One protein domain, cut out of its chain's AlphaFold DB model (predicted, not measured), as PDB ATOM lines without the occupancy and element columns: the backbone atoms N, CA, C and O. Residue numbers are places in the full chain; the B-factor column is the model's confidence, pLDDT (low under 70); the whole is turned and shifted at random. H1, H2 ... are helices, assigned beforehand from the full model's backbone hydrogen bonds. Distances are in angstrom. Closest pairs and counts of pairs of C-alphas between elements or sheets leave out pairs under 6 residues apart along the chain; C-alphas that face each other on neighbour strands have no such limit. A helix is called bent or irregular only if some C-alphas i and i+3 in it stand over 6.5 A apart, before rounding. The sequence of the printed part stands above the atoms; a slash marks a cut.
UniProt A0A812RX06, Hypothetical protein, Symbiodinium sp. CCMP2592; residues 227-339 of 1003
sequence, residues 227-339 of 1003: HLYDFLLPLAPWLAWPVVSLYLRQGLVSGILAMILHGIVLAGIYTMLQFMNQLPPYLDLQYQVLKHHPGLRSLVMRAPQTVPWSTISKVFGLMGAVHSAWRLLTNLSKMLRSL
ATOM      1  N   HIS A 227     180.602 122.772 157.205       88.12
ATOM      2  CA  HIS A 227     181.978 123.166 156.933       88.12
ATOM      3  C   HIS A 227     182.072 124.087 155.708       88.12
ATOM      4  O   HIS A 227     181.140 124.223 154.910       88.12
ATOM      5  N   LEU A 228     183.228 124.726 155.517       85.38
ATOM      6  CA  LEU A 228     183.473 125.583 154.356       85.38
ATOM      7  C   LEU A 228     183.361 124.809 153.030       85.38
ATOM      8  O   LEU A 228     182.863 125.361 152.044       85.38
ATOM      9  N   TYR A 229     183.745 123.525 152.995       87.00
ATOM     10  CA  TYR A 229     183.601 122.707 151.789       87.00
ATOM     11  C   TYR A 229     182.133 122.523 151.354       87.00
ATOM     12  O   TYR A 229     181.881 122.484 150.150       87.00
ATOM     13  N   ASP A 230     181.162 122.474 152.278       84.88
ATOM     14  CA  ASP A 230     179.735 122.306 151.950       84.88
ATOM     15  C   ASP A 230     179.181 123.507 151.166       84.88
ATOM     16  O   ASP A 230     178.342 123.354 150.275       84.88
ATOM     17  N   PHE A 231     179.690 124.709 151.460       83.75
ATOM     18  CA  PHE A 231     179.373 125.935 150.726       83.75
ATOM     19  C   PHE A 231     180.192 126.082 149.435       83.75
ATOM     20  O   PHE A 231     179.671 126.569 148.428       83.75
ATOM     21  N   LEU A 232     181.465 125.669 149.436       86.88
ATOM     22  CA  LEU A 232     182.346 125.807 148.274       86.88
ATOM     23  C   LEU A 232     182.075 124.772 147.176       86.88
ATOM     24  O   LEU A 232     182.165 125.123 146.001       86.88
ATOM     25  N   LEU A 233     181.721 123.527 147.502       88.00
ATOM     26  CA  LEU A 233     181.523 122.461 146.511       88.00
ATOM     27  C   LEU A 233     180.405 122.777 145.480       88.00
ATOM     28  O   LEU A 233     180.641 122.572 144.287       88.00
ATOM     29  N   PRO A 234     179.246 123.362 145.854       87.25
ATOM     30  CA  PRO A 234     178.241 123.862 144.904       87.25
ATOM     31  C   PRO A 234     178.710 125.054 144.060       87.25
ATOM     32  O   PRO A 234     178.257 125.225 142.928       87.25
ATOM     33  N   LEU A 235     179.600 125.892 144.603       87.94
ATOM     34  CA  LEU A 235     180.177 127.052 143.915       87.94
ATOM     35  C   LEU A 235     181.348 126.667 142.998       87.94
ATOM     36  O   LEU A 235     181.613 127.372 142.023       87.94
ATOM     37  N   ALA A 236     182.025 125.547 143.260       89.31
ATOM     38  CA  ALA A 236     183.228 125.134 142.551       89.31
ATOM     39  C   ALA A 236     183.049 125.047 141.021       89.31
ATOM     40  O   ALA A 236     183.909 125.579 140.323       89.31
ATOM     41  N   PRO A 237     181.946 124.513 140.447       87.81
ATOM     42  CA  PRO A 237     181.724 124.565 138.999       87.81
ATOM     43  C   PRO A 237     181.625 125.999 138.450       87.81
ATOM     44  O   PRO A 237     182.202 126.313 137.409       87.81
ATOM     45  N   TRP A 238     180.943 126.894 139.172       89.44
ATOM     46  CA  TRP A 238     180.767 128.296 138.780       89.44
ATOM     47  C   TRP A 238     182.076 129.089 138.821       89.44
ATOM     48  O   TRP A 238     182.289 129.949 137.968       89.44
ATOM     49  N   LEU A 239     182.961 128.782 139.775       87.12
ATOM     50  CA  LEU A 239     184.293 129.383 139.907       87.12
ATOM     51  C   LEU A 239     185.324 128.744 138.960       87.12
ATOM     52  O   LEU A 239     186.199 129.438 138.436       87.12
ATOM     53  N   ALA A 240     185.193 127.447 138.674       86.44
ATOM     54  CA  ALA A 240     186.053 126.732 137.741       86.44
ATOM     55  C   ALA A 240     185.913 127.263 136.310       86.44
ATOM     56  O   ALA A 240     186.924 127.416 135.629       86.44
ATOM     57  N   TRP A 241     184.701 127.595 135.839       85.06
ATOM     58  CA  TRP A 241     184.531 128.061 134.458       85.06
ATOM     59  C   TRP A 241     185.351 129.327 134.111       85.06
ATOM     60  O   TRP A 241     186.056 129.296 133.099       85.06
ATOM     61  N   PRO A 242     185.337 130.425 134.900       84.44
ATOM     62  CA  PRO A 242     186.241 131.559 134.708       84.44
ATOM     63  C   PRO A 242     187.714 131.154 134.587       84.44
ATOM     64  O   PRO A 242     188.364 131.560 133.621       84.44
ATOM     65  N   VAL A 243     188.211 130.309 135.497       85.88
ATOM     66  CA  VAL A 243     189.611 129.844 135.543       85.88
ATOM     67  C   VAL A 243     189.962 129.007 134.306       85.88
ATOM     68  O   VAL A 243     190.913 129.327 133.591       85.88
ATOM     69  N   VAL A 244     189.142 128.006 133.977       86.62
ATOM     70  CA  VAL A 244     189.241 127.194 132.750       86.62
ATOM     71  C   VAL A 244     189.237 128.088 131.507       86.62
ATOM     72  O   VAL A 244     190.055 127.914 130.604       86.62
ATOM     73  N   SER A 245     188.362 129.098 131.458       86.75
ATOM     74  CA  SER A 245     188.274 130.031 130.328       86.75
ATOM     75  C   SER A 245     189.480 130.967 130.203       86.75
ATOM     76  O   SER A 245     189.728 131.482 129.112       86.75
ATOM     77  N   LEU A 246     190.223 131.190 131.291       86.94
ATOM     78  CA  LEU A 246     191.471 131.950 131.310       86.94
ATOM     79  C   LEU A 246     192.610 131.119 130.714       86.94
ATOM     80  O   LEU A 246     193.267 131.579 129.781       86.94
ATOM     81  N   TYR A 247     192.775 129.873 131.167       87.38
ATOM     82  CA  TYR A 247     193.789 128.959 130.633       87.38
ATOM     83  C   TYR A 247     193.548 128.600 129.160       87.38
ATOM     84  O   TYR A 247     194.469 128.684 128.351       87.38
ATOM     85  N   LEU A 248     192.305 128.303 128.758       84.69
ATOM     86  CA  LEU A 248     191.975 127.957 127.365       84.69
ATOM     87  C   LEU A 248     192.240 129.088 126.347       84.69
ATOM     88  O   LEU A 248     192.296 128.817 125.146       84.69
ATOM     89  N   ARG A 249     192.435 130.346 126.783       86.06
ATOM     90  CA  ARG A 249     192.877 131.444 125.895       86.06
ATOM     91  C   ARG A 249     194.320 131.282 125.416       86.06
ATOM     92  O   ARG A 249     194.657 131.839 124.378       86.06
ATOM     93  N   GLN A 250     195.153 130.530 126.135       83.62
ATOM     94  CA  GLN A 250     196.557 130.277 125.782       83.62
ATOM     95  C   GLN A 250     196.726 129.093 124.805       83.62
ATOM     96  O   GLN A 250     197.848 128.680 124.516       83.62
ATOM     97  N   GLY A 251     195.617 128.545 124.297       82.44
ATOM     98  CA  GLY A 251     195.557 127.307 123.517       82.44
ATOM     99  C   GLY A 251     194.965 126.159 124.337       82.44
ATOM    100  O   GLY A 251     194.974 126.186 125.565       82.44
ATOM    101  N   LEU A 252     194.401 125.150 123.665       79.44
ATOM    102  CA  LEU A 252     193.664 124.089 124.358       79.44
ATOM    103  C   LEU A 252     194.591 123.129 125.115       79.44
ATOM    104  O   LEU A 252     194.405 122.917 126.308       79.44
ATOM    105  N   VAL A 253     195.609 122.582 124.443       81.69
ATOM    106  CA  VAL A 253     196.549 121.623 125.053       81.69
ATOM    107  C   VAL A 253     197.457 122.316 126.073       81.69
ATOM    108  O   VAL A 253     197.583 121.843 127.197       81.69
ATOM    109  N   SER A 254     198.024 123.471 125.713       85.38
ATOM    110  CA  SER A 254     198.822 124.324 126.603       85.38
ATOM    111  C   SER A 254     198.027 124.784 127.826       85.38
ATOM    112  O   SER A 254     198.513 124.657 128.945       85.38
ATOM    113  N   GLY A 255     196.793 125.257 127.630       85.81
ATOM    114  CA  GLY A 255     195.908 125.688 128.708       85.81
ATOM    115  C   GLY A 255     195.522 124.553 129.656       85.81
ATOM    116  O   GLY A 255     195.602 124.727 130.867       85.81
ATOM    117  N   ILE A 256     195.164 123.373 129.136       84.88
ATOM    118  CA  ILE A 256     194.852 122.202 129.973       84.88
ATOM    119  C   ILE A 256     196.095 121.740 130.747       84.88
ATOM    120  O   ILE A 256     196.002 121.520 131.952       84.88
ATOM    121  N   LEU A 257     197.263 121.652 130.100       86.06
ATOM    122  CA  LEU A 257     198.508 121.253 130.763       86.06
ATOM    123  C   LEU A 257     198.914 122.255 131.856       86.06
ATOM    124  O   LEU A 257     199.253 121.850 132.965       86.06
ATOM    125  N   ALA A 258     198.815 123.558 131.576       86.94
ATOM    126  CA  ALA A 258     199.067 124.612 132.552       86.94
ATOM    127  C   ALA A 258     198.053 124.578 133.705       86.94
ATOM    128  O   ALA A 258     198.443 124.759 134.854       86.94
ATOM    129  N   MET A 259     196.771 124.318 133.438       88.38
ATOM    130  CA  MET A 259     195.752 124.187 134.483       88.38
ATOM    131  C   MET A 259     196.020 122.976 135.389       88.38
ATOM    132  O   MET A 259     195.902 123.099 136.606       88.38
ATOM    133  N   ILE A 260     196.428 121.833 134.824       88.69
ATOM    134  CA  ILE A 260     196.827 120.642 135.591       88.69
ATOM    135  C   ILE A 260     198.070 120.943 136.437       88.69
ATOM    136  O   ILE A 260     198.075 120.652 137.631       88.69
ATOM    137  N   LEU A 261     199.096 121.577 135.857       90.69
ATOM    138  CA  LEU A 261     200.328 121.927 136.567       90.69
ATOM    139  C   LEU A 261     200.064 122.888 137.736       90.69
ATOM    140  O   LEU A 261     200.484 122.610 138.856       90.69
ATOM    141  N   HIS A 262     199.324 123.978 137.509       87.69
ATOM    142  CA  HIS A 262     198.939 124.896 138.585       87.69
ATOM    143  C   HIS A 262     198.013 124.227 139.608       87.69
ATOM    144  O   HIS A 262     198.132 124.519 140.791       87.69
ATOM    145  N   GLY A 263     197.137 123.306 139.193       89.19
ATOM    146  CA  GLY A 263     196.309 122.512 140.103       89.19
ATOM    147  C   GLY A 263     197.141 121.639 141.044       89.19
ATOM    148  O   GLY A 263     196.915 121.663 142.249       89.19
ATOM    149  N   ILE A 264     198.150 120.936 140.519       92.06
ATOM    150  CA  ILE A 264     199.091 120.127 141.314       92.06
ATOM    151  C   ILE A 264     199.914 121.015 142.258       92.06
ATOM    152  O   ILE A 264     200.055 120.687 143.434       92.06
ATOM    153  N   VAL A 265     200.421 122.156 141.778       91.38
ATOM    154  CA  VAL A 265     201.198 123.101 142.602       91.38
ATOM    155  C   VAL A 265     200.343 123.710 143.717       91.38
ATOM    156  O   VAL A 265     200.777 123.734 144.864       91.38
ATOM    157  N   LEU A 266     199.116 124.150 143.423       89.44
ATOM    158  CA  LEU A 266     198.198 124.697 144.428       89.44
ATOM    159  C   LEU A 266     197.755 123.633 145.439       89.44
ATOM    160  O   LEU A 266     197.702 123.931 146.628       89.44
ATOM    161  N   ALA A 267     197.506 122.395 145.002       88.81
ATOM    162  CA  ALA A 267     197.212 121.281 145.902       88.81
ATOM    163  C   ALA A 267     198.407 120.942 146.811       88.81
ATOM    164  O   ALA A 267     198.212 120.702 147.997       88.81
ATOM    165  N   GLY A 268     199.639 120.975 146.289       92.25
ATOM    166  CA  GLY A 268     200.861 120.768 147.076       92.25
ATOM    167  C   GLY A 268     201.143 121.891 148.081       92.25
ATOM    168  O   GLY A 268     201.561 121.620 149.203       92.25
ATOM    169  N   ILE A 269     200.866 123.147 147.716       91.19
ATOM    170  CA  ILE A 269     200.944 124.293 148.637       91.19
ATOM    171  C   ILE A 269     199.866 124.178 149.723       91.19
ATOM    172  O   ILE A 269     200.165 124.383 150.896       91.19
ATOM    173  N   TYR A 270     198.634 123.810 149.352       90.38
ATOM    174  CA  TYR A 270     197.540 123.580 150.297       90.38
ATOM    175  C   TYR A 270     197.895 122.481 151.307       90.38
ATOM    176  O   TYR A 270     197.813 122.718 152.508       90.38
ATOM    177  N   THR A 271     198.358 121.309 150.855       87.31
ATOM    178  CA  THR A 271     198.710 120.217 151.774       87.31
ATOM    179  C   THR A 271     199.924 120.549 152.637       87.31
ATOM    180  O   THR A 271     199.901 120.220 153.817       87.31
ATOM    181  N   MET A 272     200.943 121.257 152.129       92.25
ATOM    182  CA  MET A 272     202.040 121.748 152.979       92.25
ATOM    183  C   MET A 272     201.546 122.704 154.070       92.25
ATOM    184  O   MET A 272     201.874 122.504 155.237       92.25
ATOM    185  N   LEU A 273     200.733 123.706 153.724       90.50
ATOM    186  CA  LEU A 273     200.178 124.644 154.707       90.50
ATOM    187  C   LEU A 273     199.280 123.937 155.734       90.50
ATOM    188  O   LEU A 273     199.305 124.308 156.909       90.50
ATOM    189  N   GLN A 274     198.539 122.905 155.311       88.88
ATOM    190  CA  GLN A 274     197.718 122.070 156.188       88.88
ATOM    191  C   GLN A 274     198.587 121.249 157.153       88.88
ATOM    192  O   GLN A 274     198.386 121.334 158.357       88.88
ATOM    193  N   PHE A 275     199.600 120.524 156.660       90.69
ATOM    194  CA  PHE A 275     200.528 119.756 157.506       90.69
ATOM    195  C   PHE A 275     201.349 120.628 158.467       90.69
ATOM    196  O   PHE A 275     201.796 120.140 159.501       90.69
ATOM    197  N   MET A 276     201.556 121.906 158.143       93.50
ATOM    198  CA  MET A 276     202.247 122.864 159.012       93.50
ATOM    199  C   MET A 276     201.319 123.572 160.016       93.50
ATOM    200  O   MET A 276     201.811 124.387 160.792       93.50
ATOM    201  N   ASN A 277     200.000 123.323 159.989       87.50
ATOM    202  CA  ASN A 277     198.982 124.087 160.732       87.50
ATOM    203  C   ASN A 277     199.067 125.620 160.520       87.50
ATOM    204  O   ASN A 277     198.596 126.402 161.342       87.50
ATOM    205  N   GLN A 278     199.652 126.064 159.399       91.06
ATOM    206  CA  GLN A 278     199.796 127.482 159.026       91.06
ATOM    207  C   GLN A 278     198.707 127.951 158.053       91.06
ATOM    208  O   GLN A 278     198.727 129.090 157.586       91.06
ATOM    209  N   LEU A 279     197.772 127.067 157.713       86.62
ATOM    210  CA  LEU A 279     196.686 127.338 156.787       86.62
ATOM    211  C   LEU A 279     195.686 128.318 157.441       86.62
ATOM    212  O   LEU A 279     195.093 127.976 158.464       86.62
ATOM    213  N   PRO A 280     195.495 129.542 156.905       84.62
ATOM    214  CA  PRO A 280     194.584 130.518 157.499       84.62
ATOM    215  C   PRO A 280     193.159 129.956 157.593       84.62
ATOM    216  O   PRO A 280     192.719 129.340 156.622       84.62
ATOM    217  N   PRO A 281     192.389 130.199 158.675       80.25
ATOM    218  CA  PRO A 281     191.131 129.478 158.902       80.25
ATOM    219  C   PRO A 281     190.114 129.592 157.754       80.25
ATOM    220  O   PRO A 281     189.433 128.631 157.429       80.25
ATOM    221  N   TYR A 282     190.071 130.728 157.052       80.56
ATOM    222  CA  TYR A 282     189.199 130.941 155.888       80.56
ATOM    223  C   TYR A 282     189.596 130.158 154.615       80.56
ATOM    224  O   TYR A 282     188.892 130.249 153.610       80.56
ATOM    225  N   LEU A 283     190.724 129.442 154.620       81.31
ATOM    226  CA  LEU A 283     191.129 128.506 153.566       81.31
ATOM    227  C   LEU A 283     190.933 127.040 153.971       81.31
ATOM    228  O   LEU A 283     190.970 126.185 153.089       81.31
ATOM    229  N   ASP A 284     190.739 126.737 155.258       84.06
ATOM    230  CA  ASP A 284     190.544 125.361 155.706       84.06
ATOM    231  C   ASP A 284     189.162 124.870 155.270       84.06
ATOM    232  O   ASP A 284     188.124 125.435 155.614       84.06
ATOM    233  N   LEU A 285     189.146 123.781 154.504       81.12
ATOM    234  CA  LEU A 285     187.917 123.151 154.042       81.12
ATOM    235  C   LEU A 285     187.044 122.653 155.205       81.12
ATOM    236  O   LEU A 285     185.823 122.634 155.050       81.12
ATOM    237  N   GLN A 286     187.637 122.310 156.357       83.12
ATOM    238  CA  GLN A 286     186.929 121.902 157.576       83.12
ATOM    239  C   GLN A 286     186.447 123.084 158.439       83.12
ATOM    240  O   GLN A 286     185.728 122.869 159.418       83.12
ATOM    241  N   TYR A 287     186.759 124.333 158.078       83.19
ATOM    242  CA  TYR A 287     186.405 125.508 158.874       83.19
ATOM    243  C   TYR A 287     184.891 125.647 159.086       83.19
ATOM    244  O   TYR A 287     184.104 125.695 158.138       83.19
ATOM    245  N   GLN A 288     184.484 125.761 160.352       84.56
ATOM    246  CA  GLN A 288     183.091 125.922 160.773       84.56
ATOM    247  C   GLN A 288     182.615 127.361 160.517       84.56
ATOM    248  O   GLN A 288     182.551 128.195 161.422       84.56
ATOM    249  N   VAL A 289     182.262 127.666 159.263       83.31
ATOM    250  CA  VAL A 289     181.845 129.010 158.805       83.31
ATOM    251  C   VAL A 289     180.762 129.615 159.709       83.31
ATOM    252  O   VAL A 289     180.819 130.796 160.053       83.31
ATOM    253  N   LEU A 290     179.795 128.801 160.148       80.88
ATOM    254  CA  LEU A 290     178.678 129.233 160.998       80.88
ATOM    255  C   LEU A 290     179.087 129.574 162.443       80.88
ATOM    256  O   LEU A 290     178.370 130.322 163.107       80.88
ATOM    257  N   LYS A 291     180.229 129.075 162.929       83.94
ATOM    258  CA  LYS A 291     180.770 129.412 164.254       83.94
ATOM    259  C   LYS A 291     181.395 130.810 164.267       83.94
ATOM    260  O   LYS A 291     181.202 131.555 165.222       83.94
ATOM    261  N   HIS A 292     182.087 131.182 163.189       83.56
ATOM    262  CA  HIS A 292     182.861 132.428 163.106       83.56
ATOM    263  C   HIS A 292     182.143 133.585 162.390       83.56
ATOM    264  O   HIS A 292     182.523 134.741 162.571       83.56
ATOM    265  N   HIS A 293     181.089 133.317 161.611       85.94
ATOM    266  CA  HIS A 293     180.316 134.349 160.909       85.94
ATOM    267  C   HIS A 293     178.868 134.421 161.435       85.94
ATOM    268  O   HIS A 293     177.955 133.868 160.813       85.94
ATOM    269  N   PRO A 294     178.608 135.134 162.554       81.75
ATOM    270  CA  PRO A 294     177.294 135.154 163.207       81.75
ATOM    271  C   PRO A 294     176.170 135.732 162.331       81.75
ATOM    272  O   PRO A 294     175.019 135.332 162.480       81.75
ATOM    273  N   GLY A 295     176.484 136.610 161.371       86.81
ATOM    274  CA  GLY A 295     175.515 137.082 160.372       86.81
ATOM    275  C   GLY A 295     175.094 136.009 159.359       86.81
ATOM    276  O   GLY A 295     173.947 135.990 158.921       86.81
ATOM    277  N   LEU A 296     175.989 135.076 159.016       83.25
ATOM    278  CA  LEU A 296     175.665 133.945 158.139       83.25
ATOM    279  C   LEU A 296     174.934 132.852 158.932       83.25
ATOM    280  O   LEU A 296     173.949 132.302 158.444       83.25
ATOM    281  N   ARG A 297     175.317 132.639 160.201       81.06
ATOM    282  CA  ARG A 297     174.547 131.844 161.173       81.06
ATOM    283  C   ARG A 297     173.112 132.354 161.299       81.06
ATOM    284  O   ARG A 297     172.196 131.565 161.119       81.06
ATOM    285  N   SER A 298     172.887 133.644 161.560       81.94
ATOM    286  CA  SER A 298     171.528 134.180 161.737       81.94
ATOM    287  C   SER A 298     170.680 134.110 160.462       81.94
ATOM    288  O   SER A 298     169.474 133.890 160.557       81.94
ATOM    289  N   LEU A 299     171.291 134.211 159.276       84.75
ATOM    290  CA  LEU A 299     170.610 133.990 157.997       84.75
ATOM    291  C   LEU A 299     170.204 132.516 157.815       84.75
ATOM    292  O   LEU A 299     169.063 132.249 157.446       84.75
ATOM    293  N   VAL A 300     171.090 131.565 158.133       82.19
ATOM    294  CA  VAL A 300     170.778 130.122 158.090       82.19
ATOM    295  C   VAL A 300     169.730 129.735 159.145       82.19
ATOM    296  O   VAL A 300     168.828 128.969 158.826       82.19
ATOM    297  N   MET A 301     169.768 130.314 160.355       78.25
ATOM    298  CA  MET A 301     168.745 130.081 161.393       78.25
ATOM    299  C   MET A 301     167.372 130.682 161.057       78.25
ATOM    300  O   MET A 301     166.363 130.200 161.567       78.25
ATOM    301  N   ARG A 302     167.325 131.747 160.242       82.62
ATOM    302  CA  ARG A 302     166.082 132.393 159.779       82.62
ATOM    303  C   ARG A 302     165.464 131.728 158.553       82.62
ATOM    304  O   ARG A 302     164.317 132.026 158.229       82.62
ATOM    305  N   ALA A 303     166.201 130.877 157.845       79.25
ATOM    306  CA  ALA A 303     165.630 130.129 156.737       79.25
ATOM    307  C   ALA A 303     164.583 129.129 157.261       79.25
ATOM    308  O   ALA A 303     164.818 128.501 158.298       79.25
ATOM    309  N   PRO A 304     163.451 128.932 156.558       77.38
ATOM    310  CA  PRO A 304     162.485 127.909 156.933       77.38
ATOM    311  C   PRO A 304     163.161 126.542 157.044       77.38
ATOM    312  O   PRO A 304     163.939 126.147 156.177       77.38
ATOM    313  N   GLN A 305     162.846 125.795 158.097       67.12
ATOM    314  CA  GLN A 305     163.469 124.494 158.374       67.12
ATOM    315  C   GLN A 305     163.143 123.439 157.295       67.12
ATOM    316  O   GLN A 305     163.834 122.432 157.167       67.12
ATOM    317  N   THR A 306     162.114 123.708 156.486       69.56
ATOM    318  CA  THR A 306     161.711 122.959 155.291       69.56
ATOM    319  C   THR A 306     162.624 123.171 154.080       69.56
ATOM    320  O   THR A 306     162.507 122.419 153.115       69.56
ATOM    321  N   VAL A 307     163.529 124.162 154.092       74.50
ATOM    322  CA  VAL A 307     164.476 124.429 152.997       74.50
ATOM    323  C   VAL A 307     165.438 123.240 152.854       74.50
ATOM    324  O   VAL A 307     166.276 123.020 153.733       74.50
ATOM    325  N   PRO A 308     165.386 122.473 151.746       78.25
ATOM    326  CA  PRO A 308     166.208 121.283 151.589       78.25
ATOM    327  C   PRO A 308     167.594 121.704 151.093       78.25
ATOM    328  O   PRO A 308     167.917 121.574 149.912       78.25
ATOM    329  N   TRP A 309     168.413 122.249 151.995       78.62
ATOM    330  CA  TRP A 309     169.724 122.830 151.690       78.62
ATOM    331  C   TRP A 309     170.618 121.910 150.855       78.62
ATOM    332  O   TRP A 309     171.225 122.364 149.889       78.62
ATOM    333  N   SER A 310     170.634 120.611 151.163       76.38
ATOM    334  CA  SER A 310     171.386 119.597 150.414       76.38
ATOM    335  C   SER A 310     170.835 119.329 149.005       76.38
ATOM    336  O   SER A 310     171.589 118.932 148.121       76.38
ATOM    337  N   THR A 311     169.545 119.565 148.756       84.56
ATOM    338  CA  THR A 311     168.940 119.500 147.415       84.56
ATOM    339  C   THR A 311     169.216 120.782 146.637       84.56
ATOM    340  O   THR A 311     169.608 120.710 145.476       84.56
ATOM    341  N   ILE A 312     169.087 121.953 147.269       86.81
ATOM    342  CA  ILE A 312     169.402 123.248 146.643       86.81
ATOM    343  C   ILE A 312     170.882 123.305 146.255       86.81
ATOM    344  O   ILE A 312     171.202 123.692 145.132       86.81
ATOM    345  N   SER A 313     171.782 122.859 147.135       83.06
ATOM    346  CA  SER A 313     173.221 122.822 146.873       83.06
ATOM    347  C   SER A 313     173.569 121.868 145.721       83.06
ATOM    348  O   SER A 313     174.298 122.256 144.804       83.06
ATOM    349  N   LYS A 314     172.965 120.669 145.681       86.25
ATOM    350  CA  LYS A 314     173.087 119.721 144.558       86.25
ATOM    351  C   LYS A 314     172.552 120.295 143.245       86.25
ATOM    352  O   LYS A 314     173.246 120.215 142.236       86.25
ATOM    353  N   VAL A 315     171.364 120.905 143.236       91.44
ATOM    354  CA  VAL A 315     170.760 121.506 142.029       91.44
ATOM    355  C   VAL A 315     171.586 122.693 141.527       91.44
ATOM    356  O   VAL A 315     171.829 122.807 140.326       91.44
ATOM    357  N   PHE A 316     172.079 123.548 142.424       91.38
ATOM    358  CA  PHE A 316     172.915 124.695 142.068       91.38
ATOM    359  C   PHE A 316     174.296 124.270 141.537       91.38
ATOM    360  O   PHE A 316     174.764 124.816 140.533       91.38
ATOM    361  N   GLY A 317     174.914 123.256 142.152       88.88
ATOM    362  CA  GLY A 317     176.150 122.638 141.667       88.88
ATOM    363  C   GLY A 317     175.966 121.948 140.312       88.88
ATOM    364  O   GLY A 317     176.759 122.173 139.397       88.88
ATOM    365  N   LEU A 318     174.877 121.189 140.131       92.31
ATOM    366  CA  LEU A 318     174.514 120.559 138.858       92.31
ATOM    367  C   LEU A 318     174.292 121.608 137.761       92.31
ATOM    368  O   LEU A 318     174.837 121.472 136.668       92.31
ATOM    369  N   MET A 319     173.558 122.688 138.048       93.69
ATOM    370  CA  MET A 319     173.350 123.786 137.101       93.69
ATOM    371  C   MET A 319     174.674 124.468 136.726       93.69
ATOM    372  O   MET A 319     174.885 124.783 135.555       93.69
ATOM    373  N   GLY A 320     175.596 124.634 137.679       91.06
ATOM    374  CA  GLY A 320     176.946 125.140 137.421       91.06
ATOM    375  C   GLY A 320     177.794 124.194 136.571       91.06
ATOM    376  O   GLY A 320     178.487 124.642 135.655       91.06
ATOM    377  N   ALA A 321     177.710 122.885 136.816       90.19
ATOM    378  CA  ALA A 321     178.391 121.860 136.032       90.19
ATOM    379  C   ALA A 321     177.852 121.802 134.593       90.19
ATOM    380  O   ALA A 321     178.633 121.849 133.644       90.19
ATOM    381  N   VAL A 322     176.526 121.811 134.415       93.75
ATOM    382  CA  VAL A 322     175.865 121.867 133.100       93.75
ATOM    383  C   VAL A 322     176.191 123.173 132.373       93.75
ATOM    384  O   VAL A 322     176.524 123.135 131.188       93.75
ATOM    385  N   HIS A 323     176.190 124.325 133.059       92.56
ATOM    386  CA  HIS A 323     176.613 125.594 132.459       92.56
ATOM    387  C   HIS A 323     178.071 125.529 131.993       92.56
ATOM    388  O   HIS A 323     178.380 125.944 130.876       92.56
ATOM    389  N   SER A 324     178.963 124.979 132.816       87.56
ATOM    390  CA  SER A 324     180.391 124.848 132.513       87.56
ATOM    391  C   SER A 324     180.647 123.891 131.349       87.56
ATOM    392  O   SER A 324     181.392 124.236 130.434       87.56
ATOM    393  N   ALA A 325     179.975 122.737 131.318       89.50
ATOM    394  CA  ALA A 325     180.049 121.775 130.223       89.50
ATOM    395  C   ALA A 325     179.496 122.362 128.913       89.50
ATOM    396  O   ALA A 325     180.157 122.295 127.877       89.50
ATOM    397  N   TRP A 326     178.337 123.027 128.953       94.12
ATOM    398  CA  TRP A 326     177.780 123.738 127.799       94.12
ATOM    399  C   TRP A 326     178.734 124.825 127.290       94.12
ATOM    400  O   TRP A 326     179.021 124.908 126.093       94.12
ATOM    401  N   ARG A 327     179.296 125.641 128.187       89.56
ATOM    402  CA  ARG A 327     180.289 126.661 127.832       89.56
ATOM    403  C   ARG A 327     181.542 126.047 127.207       89.56
ATOM    404  O   ARG A 327     181.977 126.544 126.166       89.56
ATOM    405  N   LEU A 328     182.058 124.952 127.767       85.50
ATOM    406  CA  LEU A 328     183.184 124.197 127.220       85.50
ATOM    407  C   LEU A 328     182.873 123.713 125.796       85.50
ATOM    408  O   LEU A 328     183.632 124.011 124.878       85.50
ATOM    409  N   LEU A 329     181.713 123.084 125.580       89.19
ATOM    410  CA  LEU A 329     181.244 122.623 124.267       89.19
ATOM    411  C   LEU A 329     181.063 123.774 123.263       89.19
ATOM    412  O   LEU A 329     181.464 123.651 122.104       89.19
ATOM    413  N   THR A 330     180.541 124.935 123.682       90.00
ATOM    414  CA  THR A 330     180.442 126.118 122.798       90.00
ATOM    415  C   THR A 330     181.795 126.753 122.466       90.00
ATOM    416  O   THR A 330     181.883 127.485 121.483       90.00
ATOM    417  N   ASN A 331     182.853 126.497 123.240       85.50
ATOM    418  CA  ASN A 331     184.210 126.947 122.922       85.50
ATOM    419  C   ASN A 331     184.990 125.899 122.110       85.50
ATOM    420  O   ASN A 331     185.632 126.267 121.129       85.50
ATOM    421  N   LEU A 332     184.843 124.608 122.424       84.69
ATOM    422  CA  LEU A 332     185.336 123.487 121.616       84.69
ATOM    423  C   LEU A 332     184.787 123.548 120.188       84.69
ATOM    424  O   LEU A 332     185.553 123.512 119.234       84.69
ATOM    425  N   SER A 333     183.476 123.731 120.020       89.94
ATOM    426  CA  SER A 333     182.848 123.851 118.694       89.94
ATOM    427  C   SER A 333     183.252 125.120 117.929       89.94
ATOM    428  O   SER A 333     183.263 125.101 116.698       89.94
ATOM    429  N   LYS A 334     183.646 126.208 118.611       87.06
ATOM    430  CA  LYS A 334     184.293 127.362 117.955       87.06
ATOM    431  C   LYS A 334     185.707 127.014 117.496       87.06
ATOM    432  O   LYS A 334     186.014 127.279 116.341       87.06
ATOM    433  N   MET A 335     186.522 126.384 118.350       78.75
ATOM    434  CA  MET A 335     187.872 125.942 117.975       78.75
ATOM    435  C   MET A 335     187.841 124.955 116.803       78.75
ATOM    436  O   MET A 335     188.562 125.152 115.830       78.75
ATOM    437  N   LEU A 336     186.952 123.958 116.839       82.50
ATOM    438  CA  LEU A 336     186.734 123.001 115.751       82.50
ATOM    439  C   LEU A 336     186.328 123.697 114.443       82.50
ATOM    440  O   LEU A 336     186.850 123.346 113.391       82.50
ATOM    441  N   ARG A 337     185.475 124.731 114.494       84.19
ATOM    442  CA  ARG A 337     185.120 125.534 113.307       84.19
ATOM    443  C   ARG A 337     186.273 126.401 112.794       84.19
ATOM    444  O   ARG A 337     186.421 126.525 111.585       84.19
ATOM    445  N   SER A 338     187.106 126.972 113.668       78.88
ATOM    446  CA  SER A 338     188.327 127.675 113.233       78.88
ATOM    447  C   SER A 338     189.407 126.722 112.710       78.88
ATOM    448  O   SER A 338     190.188 127.111 111.854       78.88
ATOM    449  N   LEU A 339     189.428 125.468 113.174       71.62
ATOM    450  CA  LEU A 339     190.290 124.412 112.640       71.62
ATOM    451  C   LEU A 339     189.777 123.887 111.292       71.62
ATOM    452  O   LEU A 339     190.592 123.593 110.425       71.62
TER     453      LEU A 339
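This is residues 227 to 339 of the 1003 residues of the protein "Hypothetical protein" of Symbiodinium sp. CCMP2592 (UniProt A0A812RX06). H1 runs beside H5 and makes an open V with H2, with H3 and H4 beyond its mouth. It is all helix, 113 residues with five named helices, H1 to H5. It is flat, 53 by 39 by 17 A, and loose, radius of gyration of the C-alphas 17.9 A.

Find H1, residues 228 to 250, beginning at C-alpha (183.473, 125.583, 154.356). H1 is only just irregular: C-alphas 234 and 237 are 6.9 A apart. H2 is 252 to 275, H3 289 to 292, H4 294 to 302; H5, 309 to 339, runs 44.2 A to C-alpha (190.290, 124.412, 112.640).

H1 and H2 form a hairpin, touching closest at C-alphas 247 and 255, 4.3 A. H1 touches H5 at a shallow tilt, 8 degrees, closest at C-alphas 234 and 317, 4.0 A. H2 and H4 have every O i to N i+4 pair within hydrogen-bond range, H1 11 of 19, H5 26 of 27.

The printed part has no cut; the link H2 to H3 is long; pLDDT is under 70 at 305 to 306.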